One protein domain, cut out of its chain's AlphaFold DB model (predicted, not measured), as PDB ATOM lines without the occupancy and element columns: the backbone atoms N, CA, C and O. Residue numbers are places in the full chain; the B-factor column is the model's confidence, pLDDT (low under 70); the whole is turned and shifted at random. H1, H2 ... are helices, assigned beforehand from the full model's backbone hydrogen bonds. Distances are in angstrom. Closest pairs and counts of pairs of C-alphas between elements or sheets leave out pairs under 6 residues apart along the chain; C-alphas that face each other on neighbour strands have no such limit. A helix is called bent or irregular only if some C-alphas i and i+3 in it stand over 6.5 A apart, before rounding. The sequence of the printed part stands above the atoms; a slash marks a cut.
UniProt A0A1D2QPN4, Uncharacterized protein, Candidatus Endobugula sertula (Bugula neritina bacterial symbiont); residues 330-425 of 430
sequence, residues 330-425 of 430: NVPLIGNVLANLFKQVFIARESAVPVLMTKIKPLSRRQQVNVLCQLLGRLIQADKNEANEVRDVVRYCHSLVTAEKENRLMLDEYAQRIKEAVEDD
ATOM      1  N   ASN A 330      27.758  20.590  54.535       50.44
ATOM      2  CA  ASN A 330      27.863  22.024  54.862       50.44
ATOM      3  C   ASN A 330      28.111  22.925  53.636       50.44
ATOM      4  O   ASN A 330      27.931  24.137  53.747       50.44
ATOM      5  N   VAL A 331      28.455  22.358  52.475       50.97
ATOM      6  CA  VAL A 331      28.579  23.040  51.174       50.97
ATOM      7  C   VAL A 331      27.526  22.597  50.113       50.97
ATOM      8  O   VAL A 331      27.740  22.878  48.939       50.97
ATOM      9  N   PRO A 332      26.313  22.063  50.423       49.72
ATOM     10  CA  PRO A 332      25.255  21.877  49.408       49.72
ATOM     11  C   PRO A 332      24.593  23.217  49.005       49.72
ATOM     12  O   PRO A 332      23.539  23.266  48.374       49.72
ATOM     13  N   LEU A 333      25.183  24.337  49.432       49.53
ATOM     14  CA  LEU A 333      24.724  25.703  49.207       49.53
ATOM     15  C   LEU A 333      25.182  26.274  47.857       49.53
ATOM     16  O   LEU A 333      24.577  27.252  47.401       49.53
ATOM     17  N   ILE A 334      26.218  25.687  47.243       52.53
ATOM     18  CA  ILE A 334      26.904  26.161  46.031       52.53
ATOM     19  C   ILE A 334      27.239  24.943  45.147       52.53
ATOM     20  O   ILE A 334      27.503  23.868  45.677       52.53
ATOM     21  N   GLY A 335      27.166  25.090  43.819       58.53
ATOM     22  CA  GLY A 335      27.181  23.976  42.859       58.53
ATOM     23  C   GLY A 335      28.480  23.160  42.773       58.53
ATOM     24  O   GLY A 335      29.521  23.527  43.326       58.53
ATOM     25  N   ASN A 336      28.408  22.056  42.016       62.22
ATOM     26  CA  ASN A 336      29.467  21.048  41.846       62.22
ATOM     27  C   ASN A 336      30.841  21.659  41.522       62.22
ATOM     28  O   ASN A 336      31.860  21.239  42.072       62.22
ATOM     29  N   VAL A 337      30.852  22.684  40.665       60.09
ATOM     30  CA  VAL A 337      32.035  23.459  40.268       60.09
ATOM     31  C   VAL A 337      32.807  23.981  41.487       60.09
ATOM     32  O   VAL A 337      34.012  23.748  41.611       60.09
ATOM     33  N   LEU A 338      32.120  24.630  42.436       64.94
ATOM     34  CA  LEU A 338      32.771  25.220  43.606       64.94
ATOM     35  C   LEU A 338      33.122  24.173  44.669       64.94
ATOM     36  O   LEU A 338      34.130  24.328  45.352       64.94
ATOM     37  N   ALA A 339      32.351  23.087  44.780       65.06
ATOM     38  CA  ALA A 339      32.698  21.959  45.647       65.06
ATOM     39  C   ALA A 339      34.005  21.272  45.197       65.06
ATOM     40  O   ALA A 339      34.854  20.957  46.033       65.06
ATOM     41  N   ASN A 340      34.207  21.104  43.885       66.38
ATOM     42  CA  ASN A 340      35.433  20.534  43.321       66.38
ATOM     43  C   ASN A 340      36.645  21.460  43.518       66.38
ATOM     44  O   ASN A 340      37.682  20.993  43.995       66.38
ATOM     45  N   LEU A 341      36.502  22.767  43.249       66.50
ATOM     46  CA  LEU A 341      37.537  23.762  43.575       66.50
ATOM     47  C   LEU A 341      37.887  23.751  45.066       66.50
ATOM     48  O   LEU A 341      39.060  23.784  45.429       66.50
ATOM     49  N   PHE A 342      36.876  23.699  45.940       70.31
ATOM     50  CA  PHE A 342      37.090  23.699  47.382       70.31
ATOM     51  C   PHE A 342      37.875  22.461  47.823       70.31
ATOM     52  O   PHE A 342      38.828  22.604  48.581       70.31
ATOM     53  N   LYS A 343      37.561  21.266  47.299       68.06
ATOM     54  CA  LYS A 343      38.364  20.062  47.565       68.06
ATOM     55  C   LYS A 343      39.813  20.244  47.095       68.06
ATOM     56  O   LYS A 343      40.717  20.110  47.912       68.06
ATOM     57  N   GLN A 344      40.041  20.634  45.838       66.56
ATOM     58  CA  GLN A 344      41.395  20.838  45.293       66.56
ATOM     59  C   GLN A 344      42.236  21.823  46.126       66.56
ATOM     60  O   GLN A 344      43.365  21.511  46.494       66.56
ATOM     61  N   VAL A 345      41.675  22.986  46.469       67.62
ATOM     62  CA  VAL A 345      42.388  24.063  47.178       67.62
ATOM     63  C   VAL A 345      42.581  23.769  48.674       67.62
ATOM     64  O   VAL A 345      43.553  24.240  49.269       67.62
ATOM     65  N   PHE A 346      41.683  23.001  49.307       68.06
ATOM     66  CA  PHE A 346      41.730  22.749  50.753       68.06
ATOM     67  C   PHE A 346      42.308  21.395  51.182       68.06
ATOM     68  O   PHE A 346      42.553  21.257  52.376       68.06
ATOM     69  N   ILE A 347      42.642  20.461  50.279       63.03
ATOM     70  CA  ILE A 347      43.398  19.230  50.626       63.03
ATOM     71  C   ILE A 347      44.656  19.564  51.450       63.03
ATOM     72  O   ILE A 347      44.841  19.058  52.553       63.03
ATOM     73  N   ALA A 348      45.476  20.517  50.998       57.19
ATOM     74  CA  ALA A 348      46.687  20.933  51.716       57.19
ATOM     75  C   ALA A 348      46.422  21.790  52.980       57.19
ATOM     76  O   ALA A 348      47.365  22.211  53.654       57.19
ATOM     77  N   ARG A 349      45.159  22.129  53.284       68.62
ATOM     78  CA  ARG A 349      44.759  23.086  54.340       68.62
ATOM     79  C   ARG A 349      43.536  22.605  55.145       68.62
ATOM     80  O   ARG A 349      42.841  23.415  55.761       68.62
ATOM     81  N   GLU A 350      43.296  21.295  55.171       65.88
ATOM     82  CA  GLU A 350      42.064  20.649  55.646       65.88
ATOM     83  C   GLU A 350      41.669  21.030  57.082       65.88
ATOM     84  O   GLU A 350      40.528  21.413  57.342       65.88
ATOM     85  N   SER A 351      42.635  21.053  58.005       70.00
ATOM     86  CA  SER A 351      42.419  21.438  59.413       70.00
ATOM     87  C   SER A 351      41.830  22.848  59.618       70.00
ATOM     88  O   SER A 351      41.305  23.145  60.694       70.00
ATOM     89  N   ALA A 352      41.865  23.724  58.606       72.44
ATOM     90  CA  ALA A 352      41.206  25.028  58.648       72.44
ATOM     91  C   ALA A 352      39.704  24.970  58.299       72.44
ATOM     92  O   ALA A 352      38.950  25.849  58.731       72.44
ATOM     93  N   VAL A 353      39.247  23.963  57.543       73.06
ATOM     94  CA  VAL A 353      37.895  23.895  56.956       73.06
ATOM     95  C   VAL A 353      36.774  24.017  58.003       73.06
ATOM     96  O   VAL A 353      35.909  24.882  57.816       73.06
ATOM     97  N   PRO A 354      36.780  23.298  59.148       69.75
ATOM     98  CA  PRO A 354      35.719  23.439  60.153       69.75
ATOM     99  C   PRO A 354      35.637  24.857  60.743       69.75
ATOM    100  O   PRO A 354      34.548  25.383  60.998       69.75
ATOM    101  N   VAL A 355      36.786  25.519  60.915       76.06
ATOM    102  CA  VAL A 355      36.885  26.878  61.475       76.06
ATOM    103  C   VAL A 355      36.407  27.931  60.471       76.06
ATOM    104  O   VAL A 355      35.767  28.909  60.866       76.06
ATOM    105  N   LEU A 356      36.679  27.726  59.179       80.44
ATOM    106  CA  LEU A 356      36.188  28.564  58.083       80.44
ATOM    107  C   LEU A 356      34.664  28.451  57.953       80.44
ATOM    108  O   LEU A 356      33.965  29.463  58.031       80.44
ATOM    109  N   MET A 357      34.133  27.227  57.871       78.75
ATOM    110  CA  MET A 357      32.689  26.996  57.756       78.75
ATOM    111  C   MET A 357      31.922  27.556  58.960       78.75
ATOM    112  O   MET A 357      30.904  28.220  58.777       78.75
ATOM    113  N   THR A 358      32.457  27.423  60.179       76.88
ATOM    114  CA  THR A 358      31.875  28.030  61.394       76.88
ATOM    115  C   THR A 358      31.760  29.564  61.306       76.88
ATOM    116  O   THR A 358      30.832  30.145  61.869       76.88
ATOM    117  N   LYS A 359      32.665  30.245  60.585       78.56
ATOM    118  CA  LYS A 359      32.628  31.709  60.391       78.56
ATOM    119  C   LYS A 359      31.713  32.154  59.247       78.56
ATOM    120  O   LYS A 359      31.173  33.257  59.319       78.56
ATOM    121  N   ILE A 360      31.537  31.316  58.224       83.38
ATOM    122  CA  ILE A 360      30.755  31.619  57.014       83.38
ATOM    123  C   ILE A 360      29.262  31.285  57.202       83.38
ATOM    124  O   ILE A 360      28.407  32.065  56.789       83.38
ATOM    125  N   LYS A 361      28.936  30.192  57.909       80.31
ATOM    126  CA  LYS A 361      27.561  29.715  58.181       80.31
ATOM    127  C   LYS A 361      26.557  30.775  58.697       80.31
ATOM    128  O   LYS A 361      25.400  30.683  58.294       80.31
ATOM    129  N   PRO A 362      26.919  31.787  59.522       81.06
ATOM    130  CA  PRO A 362      25.985  32.843  59.948       81.06
ATOM    131  C   PRO A 362      25.767  33.997  58.940       81.06
ATOM    132  O   PRO A 362      25.132  34.988  59.298       81.06
ATOM    133  N   LEU A 363      26.305  33.933  57.717       82.19
ATOM    134  CA  LEU A 363      26.000  34.885  56.634       82.19
ATOM    135  C   LEU A 363      24.761  34.453  55.829       82.19
ATOM    136  O   LEU A 363      24.420  33.272  55.804       82.19
ATOM    137  N   SER A 364      24.116  35.379  55.108       82.81
ATOM    138  CA  SER A 364      23.062  35.019  54.139       82.81
ATOM    139  C   SER A 364      23.642  34.305  52.905       82.81
ATOM    140  O   SER A 364      24.810  34.496  52.574       82.81
ATOM    141  N   ARG A 365      22.843  33.505  52.178       73.44
ATOM    142  CA  ARG A 365      23.337  32.653  51.069       73.44
ATOM    143  C   ARG A 365      24.158  33.416  50.015       73.44
ATOM    144  O   ARG A 365      25.230  32.959  49.641       73.44
ATOM    145  N   ARG A 366      23.708  34.606  49.593       79.75
ATOM    146  CA  ARG A 366      24.450  35.482  48.659       79.75
ATOM    147  C   ARG A 366      25.810  35.914  49.226       79.75
ATOM    148  O   ARG A 366      26.801  35.913  48.503       79.75
ATOM    149  N   GLN A 367      25.853  36.253  50.513       83.31
ATOM    150  CA  GLN A 367      27.076  36.671  51.201       83.31
ATOM    151  C   GLN A 367      28.058  35.506  51.396       83.31
ATOM    152  O   GLN A 367      29.264  35.691  51.264       83.31
ATOM    153  N   GLN A 368      27.553  34.293  51.648       82.94
ATOM    154  CA  GLN A 368      28.374  33.078  51.689       82.94
ATOM    155  C   GLN A 368      29.056  32.823  50.337       82.94
ATOM    156  O   GLN A 368      30.262  32.589  50.315       82.94
ATOM    157  N   VAL A 369      28.316  32.932  49.223       80.12
ATOM    158  CA  VAL A 369      28.864  32.800  47.858       80.12
ATOM    159  C   VAL A 369      29.945  33.850  47.597       80.12
ATOM    160  O   VAL A 369      31.063  33.482  47.257       80.12
ATOM    161  N   ASN A 370      29.663  35.139  47.826       84.06
ATOM    162  CA  ASN A 370      30.643  36.213  47.617       84.06
ATOM    163  C   ASN A 370      31.944  35.979  48.420       84.06
ATOM    164  O   ASN A 370      33.040  36.076  47.868       84.06
ATOM    165  N   VAL A 371      31.835  35.621  49.706       86.06
ATOM    166  CA  VAL A 371      32.997  35.340  50.571       86.06
ATOM    167  C   VAL A 371      33.765  34.095  50.118       86.06
ATOM    168  O   VAL A 371      34.994  34.111  50.158       86.06
ATOM    169  N   LEU A 372      33.087  33.032  49.674       83.69
ATOM    170  CA  LEU A 372      33.740  31.801  49.216       83.69
ATOM    171  C   LEU A 372      34.409  31.962  47.846       83.69
ATOM    172  O   LEU A 372      35.549  31.529  47.698       83.69
ATOM    173  N   CYS A 373      33.777  32.644  46.885       83.81
ATOM    174  CA  CYS A 373      34.405  32.961  45.598       83.81
ATOM    175  C   CYS A 373      35.648  33.843  45.787       83.81
ATOM    176  O   CYS A 373      36.685  33.568  45.191       83.81
ATOM    177  N   GLN A 374      35.591  34.845  46.675       87.75
ATOM    178  CA  GLN A 374      36.752  35.682  46.996       87.75
ATOM    179  C   GLN A 374      37.854  34.924  47.751       87.75
ATOM    180  O   GLN A 374      39.039  35.160  47.515       87.75
ATOM    181  N   LEU A 375      37.491  34.000  48.643       87.31
ATOM    182  CA  LEU A 375      38.461  33.161  49.346       87.31
ATOM    183  C   LEU A 375      39.187  32.215  48.377       87.31
ATOM    184  O   LEU A 375      40.412  32.138  48.414       87.31
ATOM    185  N   LEU A 376      38.446  31.538  47.494       82.62
ATOM    186  CA  LEU A 376      39.000  30.624  46.494       82.62
ATOM    187  C   LEU A 376      39.816  31.364  45.432       82.62
ATOM    188  O   LEU A 376      40.944  30.958  45.166       82.62
ATOM    189  N   GLY A 377      39.310  32.477  44.892       83.81
ATOM    190  CA  GLY A 377      40.019  33.290  43.899       83.81
ATOM    191  C   GLY A 377      41.391  33.731  44.393       83.81
ATOM    192  O   GLY A 377      42.392  33.529  43.704       83.81
ATOM    193  N   ARG A 378      41.474  34.216  45.639       85.12
ATOM    194  CA  ARG A 378      42.759  34.633  46.208       85.12
ATOM    195  C   ARG A 378      43.700  33.475  46.557       85.12
ATOM    196  O   ARG A 378      44.912  33.676  46.521       85.12
ATOM    197  N   LEU A 379      43.180  32.286  46.871       81.25
ATOM    198  CA  LEU A 379      43.997  31.086  47.097       81.25
ATOM    199  C   LEU A 379      44.547  30.518  45.779       81.25
ATOM    200  O   LEU A 379      45.736  30.235  45.700       81.25
ATOM    201  N   ILE A 380      43.730  30.456  44.726       77.38
ATOM    202  CA  ILE A 380      44.141  30.042  43.374       77.38
ATOM    203  C   ILE A 380      45.180  31.019  42.795       77.38
ATOM    204  O   ILE A 380      46.183  30.605  42.216       77.38
ATOM    205  N   GLN A 381      44.995  32.327  43.006       79.31
ATOM    206  CA  GLN A 381      45.972  33.340  42.596       79.31
ATOM    207  C   GLN A 381      47.288  33.265  43.396       79.31
ATOM    208  O   GLN A 381      48.332  33.668  42.885       79.31
ATOM    209  N   ALA A 382      47.253  32.782  44.642       72.81
ATOM    210  CA  ALA A 382      48.449  32.553  45.453       72.81
ATOM    211  C   ALA A 382      49.220  31.302  45.000       72.81
ATOM    212  O   ALA A 382      50.440  31.359  44.888       72.81
ATOM    213  N   ASP A 383      48.511  30.215  44.686       68.12
ATOM    214  CA  ASP A 383      49.083  28.959  44.183       68.12
ATOM    215  C   ASP A 383      49.827  29.162  42.848       68.12
ATOM    216  O   ASP A 383      50.942  28.685  42.655       68.12
ATOM    217  N   LYS A 384      49.270  29.998  41.958       68.06
ATOM    218  CA  LYS A 384      49.922  30.401  40.700       68.06
ATOM    219  C   LYS A 384      51.056  31.429  40.850       68.06
ATOM    220  O   LYS A 384      51.716  31.722  39.852       68.06
ATOM    221  N   ASN A 385      51.246  32.062  42.014       63.00
ATOM    222  CA  ASN A 385      52.168  33.198  42.151       63.00
ATOM    223  C   ASN A 385      52.643  33.413  43.605       63.00
ATOM    224  O   ASN A 385      52.044  34.181  44.370       63.00
ATOM    225  N   GLU A 386      53.771  32.776  43.947       55.50
ATOM    226  CA  GLU A 386      54.396  32.720  45.285       55.50
ATOM    227  C   GLU A 386      54.469  34.073  46.021       55.50
ATOM    228  O   GLU A 386      54.325  34.140  47.243       55.50
ATOM    229  N   ALA A 387      54.642  35.175  45.282       50.91
ATOM    230  CA  ALA A 387      54.757  36.526  45.829       50.91
ATOM    231  C   ALA A 387      53.512  37.009  46.610       50.91
ATOM    232  O   ALA A 387      53.578  38.039  47.281       50.91
ATOM    233  N   ASN A 388      52.378  36.298  46.530       58.94
ATOM    234  CA  ASN A 388      51.113  36.682  47.163       58.94
ATOM    235  C   ASN A 388      50.508  35.605  48.096       58.94
ATOM    236  O   ASN A 388      49.287  35.548  48.261       58.94
ATOM    237  N   GLU A 389      51.325  34.745  48.706       67.31
ATOM    238  CA  GLU A 389      50.836  33.617  49.517       67.31
ATOM    239  C   GLU A 389      49.932  34.033  50.704       67.31
ATOM    240  O   GLU A 389      50.276  34.896  51.522       67.31
ATOM    241  N   VAL A 390      48.752  33.403  50.826       72.44
ATOM    242  CA  VAL A 390      47.778  33.681  51.899       72.44
ATOM    243  C   VAL A 390      48.213  32.985  53.196       72.44
ATOM    244  O   VAL A 390      47.701  31.926  53.566       72.44
ATOM    245  N   ARG A 391      49.141  33.633  53.913       67.75
ATOM    246  CA  ARG A 391      49.788  33.144  55.151       67.75
ATOM    247  C   ARG A 391      48.846  32.732  56.295       67.75
ATOM    248  O   ARG A 391      49.261  32.002  57.187       67.75
ATOM    249  N   ASP A 392      47.613  33.240  56.327       82.19
ATOM    250  CA  ASP A 392      46.598  32.886  57.332       82.19
ATOM    251  C   ASP A 392      45.193  32.949  56.713       82.19
ATOM    252  O   ASP A 392      44.552  34.002  56.642       82.19
ATOM    253  N   VAL A 393      44.716  31.790  56.254       82.56
ATOM    254  CA  VAL A 393      43.419  31.642  55.574       82.56
ATOM    255  C   VAL A 393      42.246  31.925  56.519       82.56
ATOM    256  O   VAL A 393      41.237  32.489  56.097       82.56
ATOM    257  N   VAL A 394      42.372  31.598  57.810       83.62
ATOM    258  CA  VAL A 394      41.300  31.786  58.804       83.62
ATOM    259  C   VAL A 394      41.128  33.267  59.143       83.62
ATOM    260  O   VAL A 394      39.999  33.752  59.247       83.62
ATOM    261  N   ARG A 395      42.233  34.009  59.265       83.88
ATOM    262  CA  ARG A 395      42.219  35.466  59.446       83.88
ATOM    263  C   ARG A 395      41.791  36.200  58.181       83.88
ATOM    264  O   ARG A 395      41.034  37.165  58.291       83.88
ATOM    265  N   TYR A 396      42.210  35.741  57.000       88.38
ATOM    266  CA  TYR A 396      41.753  36.318  55.736       88.38
ATOM    267  C   TYR A 396      40.240  36.119  55.556       88.38
ATOM    268  O   TYR A 396      39.518  37.104  55.416       88.38
ATOM    269  N   CYS A 397      39.729  34.896  55.721       87.75
ATOM    270  CA  CYS A 397      38.292  34.611  55.739       87.75
ATOM    271  C   CYS A 397      37.540  35.466  56.774       87.75
ATOM    272  O   CYS A 397      36.509  36.047  56.446       87.75
ATOM    273  N   HIS A 398      38.070  35.638  57.992       88.06
ATOM    274  CA  HIS A 398      37.462  36.547  58.970       88.06
ATOM    275  C   HIS A 398      37.372  37.991  58.448       88.06
ATOM    276  O   HIS A 398      36.353  38.645  58.655       88.06
ATOM    277  N   SER A 399      38.403  38.496  57.762       88.75
ATOM    278  CA  SER A 399      38.362  39.839  57.166       88.75
ATOM    279  C   SER A 399      37.323  39.959  56.044       88.75
ATOM    280  O   SER A 399      36.616  40.962  55.997       88.75
ATOM    281  N   LEU A 400      37.140  38.911  55.228       90.25
ATOM    282  CA  LEU A 400      36.084  38.845  54.209       90.25
ATOM    283  C   LEU A 400      34.682  38.817  54.842       90.25
ATOM    284  O   LEU A 400      33.808  39.572  54.431       90.25
ATOM    285  N   VAL A 401      34.479  38.007  55.889       89.00
ATOM    286  CA  VAL A 401      33.209  37.925  56.638       89.00
ATOM    287  C   VAL A 401      32.864  39.258  57.316       89.00
ATOM    288  O   VAL A 401      31.689  39.615  57.383       89.00
ATOM    289  N   THR A 402      33.853  40.010  57.809       89.75
ATOM    290  CA  THR A 402      33.643  41.374  58.322       89.75
ATOM    291  C   THR A 402      33.303  42.349  57.189       89.75
ATOM    292  O   THR A 402      32.297  43.047  57.286       89.75
ATOM    293  N   ALA A 403      34.070  42.356  56.093       89.31
ATOM    294  CA  ALA A 403      33.828  43.249  54.959       89.31
ATOM    295  C   ALA A 403      32.440  43.038  54.326       89.31
ATOM    296  O   ALA A 403      31.752  44.012  54.033       89.31
ATOM    297  N   GLU A 404      31.987  41.792  54.179       89.31
ATOM    298  CA  GLU A 404      30.675  41.465  53.601       89.31
ATOM    299  C   GLU A 404      29.501  41.767  54.553       89.31
ATOM    300  O   GLU A 404      28.403  42.097  54.106       89.31
ATOM    301  N   LYS A 405      29.718  41.733  55.878       87.31
ATOM    302  CA  LYS A 405      28.735  42.233  56.863       87.31
ATOM    303  C   LYS A 405      28.583  43.752  56.827       87.31
ATOM    304  O   LYS A 405      27.522  44.265  57.162       87.31
ATOM    305  N   GLU A 406      29.630  44.456  56.415       89.50
ATOM    306  CA  GLU A 406      29.659  45.912  56.272       89.50
ATOM    307  C   GLU A 406      29.316  46.375  54.839       89.50
ATOM    308  O   GLU A 406      29.337  47.574  54.570       89.50
ATOM    309  N   ASN A 407      29.003  45.451  53.916       86.75
ATOM    310  CA  ASN A 407      28.832  45.694  52.473       86.75
ATOM    311  C   ASN A 407      30.032  46.419  51.813       86.75
ATOM    312  O   ASN A 407      29.865  47.188  50.868       86.75
ATOM    313  N   ARG A 408      31.251  46.176  52.314       87.12
ATOM    314  CA  ARG A 408      32.522  46.729  51.803       87.12
ATOM    315  C   ARG A 408      33.358  45.718  51.011       87.12
ATOM    316  O   ARG A 408      34.484  46.034  50.628       87.12
ATOM    317  N   LEU A 409      32.855  44.501  50.802       88.50
ATOM    318  CA  LEU A 409      33.540  43.485  50.010       88.50
ATOM    319  C   LEU A 409      33.402  43.794  48.512       88.50
ATOM    320  O   LEU A 409      32.298  43.845  47.977       88.50
ATOM    321  N   MET A 410      34.539  43.946  47.838       85.69
ATOM    322  CA  MET A 410      34.631  43.948  46.379       85.69
ATOM    323  C   MET A 410      35.233  42.615  45.939       85.69
ATOM    324  O   MET A 410      36.227  42.182  46.521       85.69
ATOM    325  N   LEU A 411      34.633  41.973  44.935       85.81
ATOM    326  CA  LEU A 411      35.176  40.758  44.323       85.81
ATOM    327  C   LEU A 411      36.291  41.138  43.342       85.81
ATOM    328  O   LEU A 411      36.075  42.010  42.497       85.81
ATOM    329  N   ASP A 412      37.453  40.493  43.432       85.19
ATOM    330  CA  ASP A 412      38.514  40.615  42.423       85.19
ATOM    331  C   ASP A 412      38.197  39.839  41.127       85.19
ATOM    332  O   ASP A 412      37.183  39.150  41.029       85.19
ATOM    333  N   GLU A 413      39.049  39.971  40.106       82.50
ATOM    334  CA  GLU A 413      38.849  39.341  38.790       82.50
ATOM    335  C   GLU A 413      38.724  37.806  38.873       82.50
ATOM    336  O   GLU A 413      37.895  37.212  38.187       82.50
ATOM    337  N   TYR A 414      39.496  37.154  39.749       81.62
ATOM    338  CA  TYR A 414      39.437  35.702  39.930       81.62
ATOM    339  C   TYR A 414      38.148  35.307  40.655       81.62
ATOM    340  O   TYR A 414      37.480  34.352  40.268       81.62
ATOM    341  N   ALA A 415      37.757  36.074  41.671       83.94
ATOM    342  CA  ALA A 415      36.513  35.881  42.405       83.94
ATOM    343  C   ALA A 415      35.261  36.104  41.536       83.94
ATOM    344  O   ALA A 415      34.266  35.400  41.714       83.94
ATOM    345  N   GLN A 416      35.310  37.050  40.591       84.56
ATOM    346  CA  GLN A 416      34.259  37.279  39.594       84.56
ATOM    347  C   GLN A 416      34.166  36.097  38.623       84.56
ATOM    348  O   GLN A 416      33.101  35.502  38.517       84.56
ATOM    349  N   ARG A 417      35.284  35.656  38.034       80.94
ATOM    350  CA  ARG A 417      35.309  34.531  37.077       80.94
ATOM    351  C   ARG A 417      34.902  33.190  37.707       80.94
ATOM    352  O   ARG A 417      34.241  32.380  37.064       80.94
ATOM    353  N   ILE A 418      35.226  32.967  38.987       78.81
ATOM    354  CA  ILE A 418      34.711  31.822  39.767       78.81
ATOM    355  C   ILE A 418      33.199  31.930  39.975       78.81
ATOM    356  O   ILE A 418      32.500  30.925  39.908       78.81
ATOM    357  N   LYS A 419      32.690  33.134  40.242       81.31
ATOM    358  CA  LYS A 419      31.264  33.366  40.463       81.31
ATOM    359  C   LYS A 419      30.445  33.198  39.182       81.31
ATOM    360  O   LYS A 419      29.428  32.522  39.235       81.31
ATOM    361  N   GLU A 420      30.908  33.742  38.060       80.44
ATOM    362  CA  GLU A 420      30.297  33.577  36.733       80.44
ATOM    363  C   GLU A 420      30.169  32.089  36.381       80.44
ATOM    364  O   GLU A 420      29.067  31.590  36.178       80.44
ATOM    365  N   ALA A 421      31.264  31.328  36.470       74.12
ATOM    366  CA  ALA A 421      31.252  29.888  36.205       74.12
ATOM    367  C   ALA A 421      30.378  29.064  37.184       74.12
ATOM    368  O   ALA A 421      29.968  27.954  36.855       74.12
ATOM    369  N   VAL A 422      30.070  29.593  38.373       70.19
ATOM    370  CA  VAL A 422      29.142  28.990  39.351       70.19
ATOM    371  C   VAL A 422      27.683  29.395  39.110       70.19
ATOM    372  O   VAL A 422      26.783  28.646  39.487       70.19
ATOM    373  N   GLU A 423      27.438  30.554  38.501       74.25
ATOM    374  CA  GLU A 423      26.102  31.010  38.097       74.25
ATOM    375  C   GLU A 423      25.678  30.376  36.749       74.25
ATOM    376  O   GLU A 423      24.498  30.068  36.587       74.25
ATOM    377  N   ASP A 424      26.635  30.055  35.865       73.06
ATOM    378  CA  ASP A 424      26.427  29.386  34.563       73.06
ATOM    379  C   ASP A 424      26.643  27.843  34.572       73.06
ATOM    380  O   ASP A 424      26.463  27.196  33.541       73.06
ATOM    381  N   ASP A 425      27.054  27.245  35.703       65.31
ATOM    382  CA  ASP A 425      27.483  25.825  35.865       65.31
ATOM    383  C   ASP A 425      28.558  25.362  34.847       65.31
ATOM    384  O   ASP A 425      28.626  24.205  34.425       65.31
TER     385      ASP A 425
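This is residues 330 to 425 of the 430 residues of an uncharacterized protein of Candidatus Endobugula sertula (Bugula neritina bacterial symbiont) (UniProt A0A1D2QPN4). What shape? H2 runs through the middle of a rounded, all-helix body, ringed by bent H1, H3 and H4, mostly crossed. How large? The 96 printed residues, with four named helices, H1 to H4 in chain order, are compact: radius of gyration of the C-alphas 12.3 A, spans 32 by 28 by 25 A.

Where is H1? Residues 336 to 360, from C-alpha 336 at (29.467, 21.048, 41.846), were assigned as one helix by hydrogen bonds, but bent: C-alphas 348 and 351 are 8.8 A apart. Its arms are H1a, 336 to 348, and H1b, 351 to 360. What follows? H2, residues 365 to 383, spans 26.9 A; H3 is 393 to 405; H4, 413 to 423, ends at C-alpha (26.102, 31.010, 38.097).

What does H1b touch? H3, at 7 degrees, a shallow tilt; closest C-alphas Leu 356 and Val 394, 6.1 A. And H2? It touches H4; closest C-alphas Gln 374 and Ala 415, 4.6 A. Backbones? Every O i to N i+4 pair is within hydrogen-bond range in H2, H3 and H4; 8 of 9 in H1a, 5 of 6 in H1b.

Any cut? The printed part has none. Confidence? Thirty residues, among them 330 to 341, are under 70.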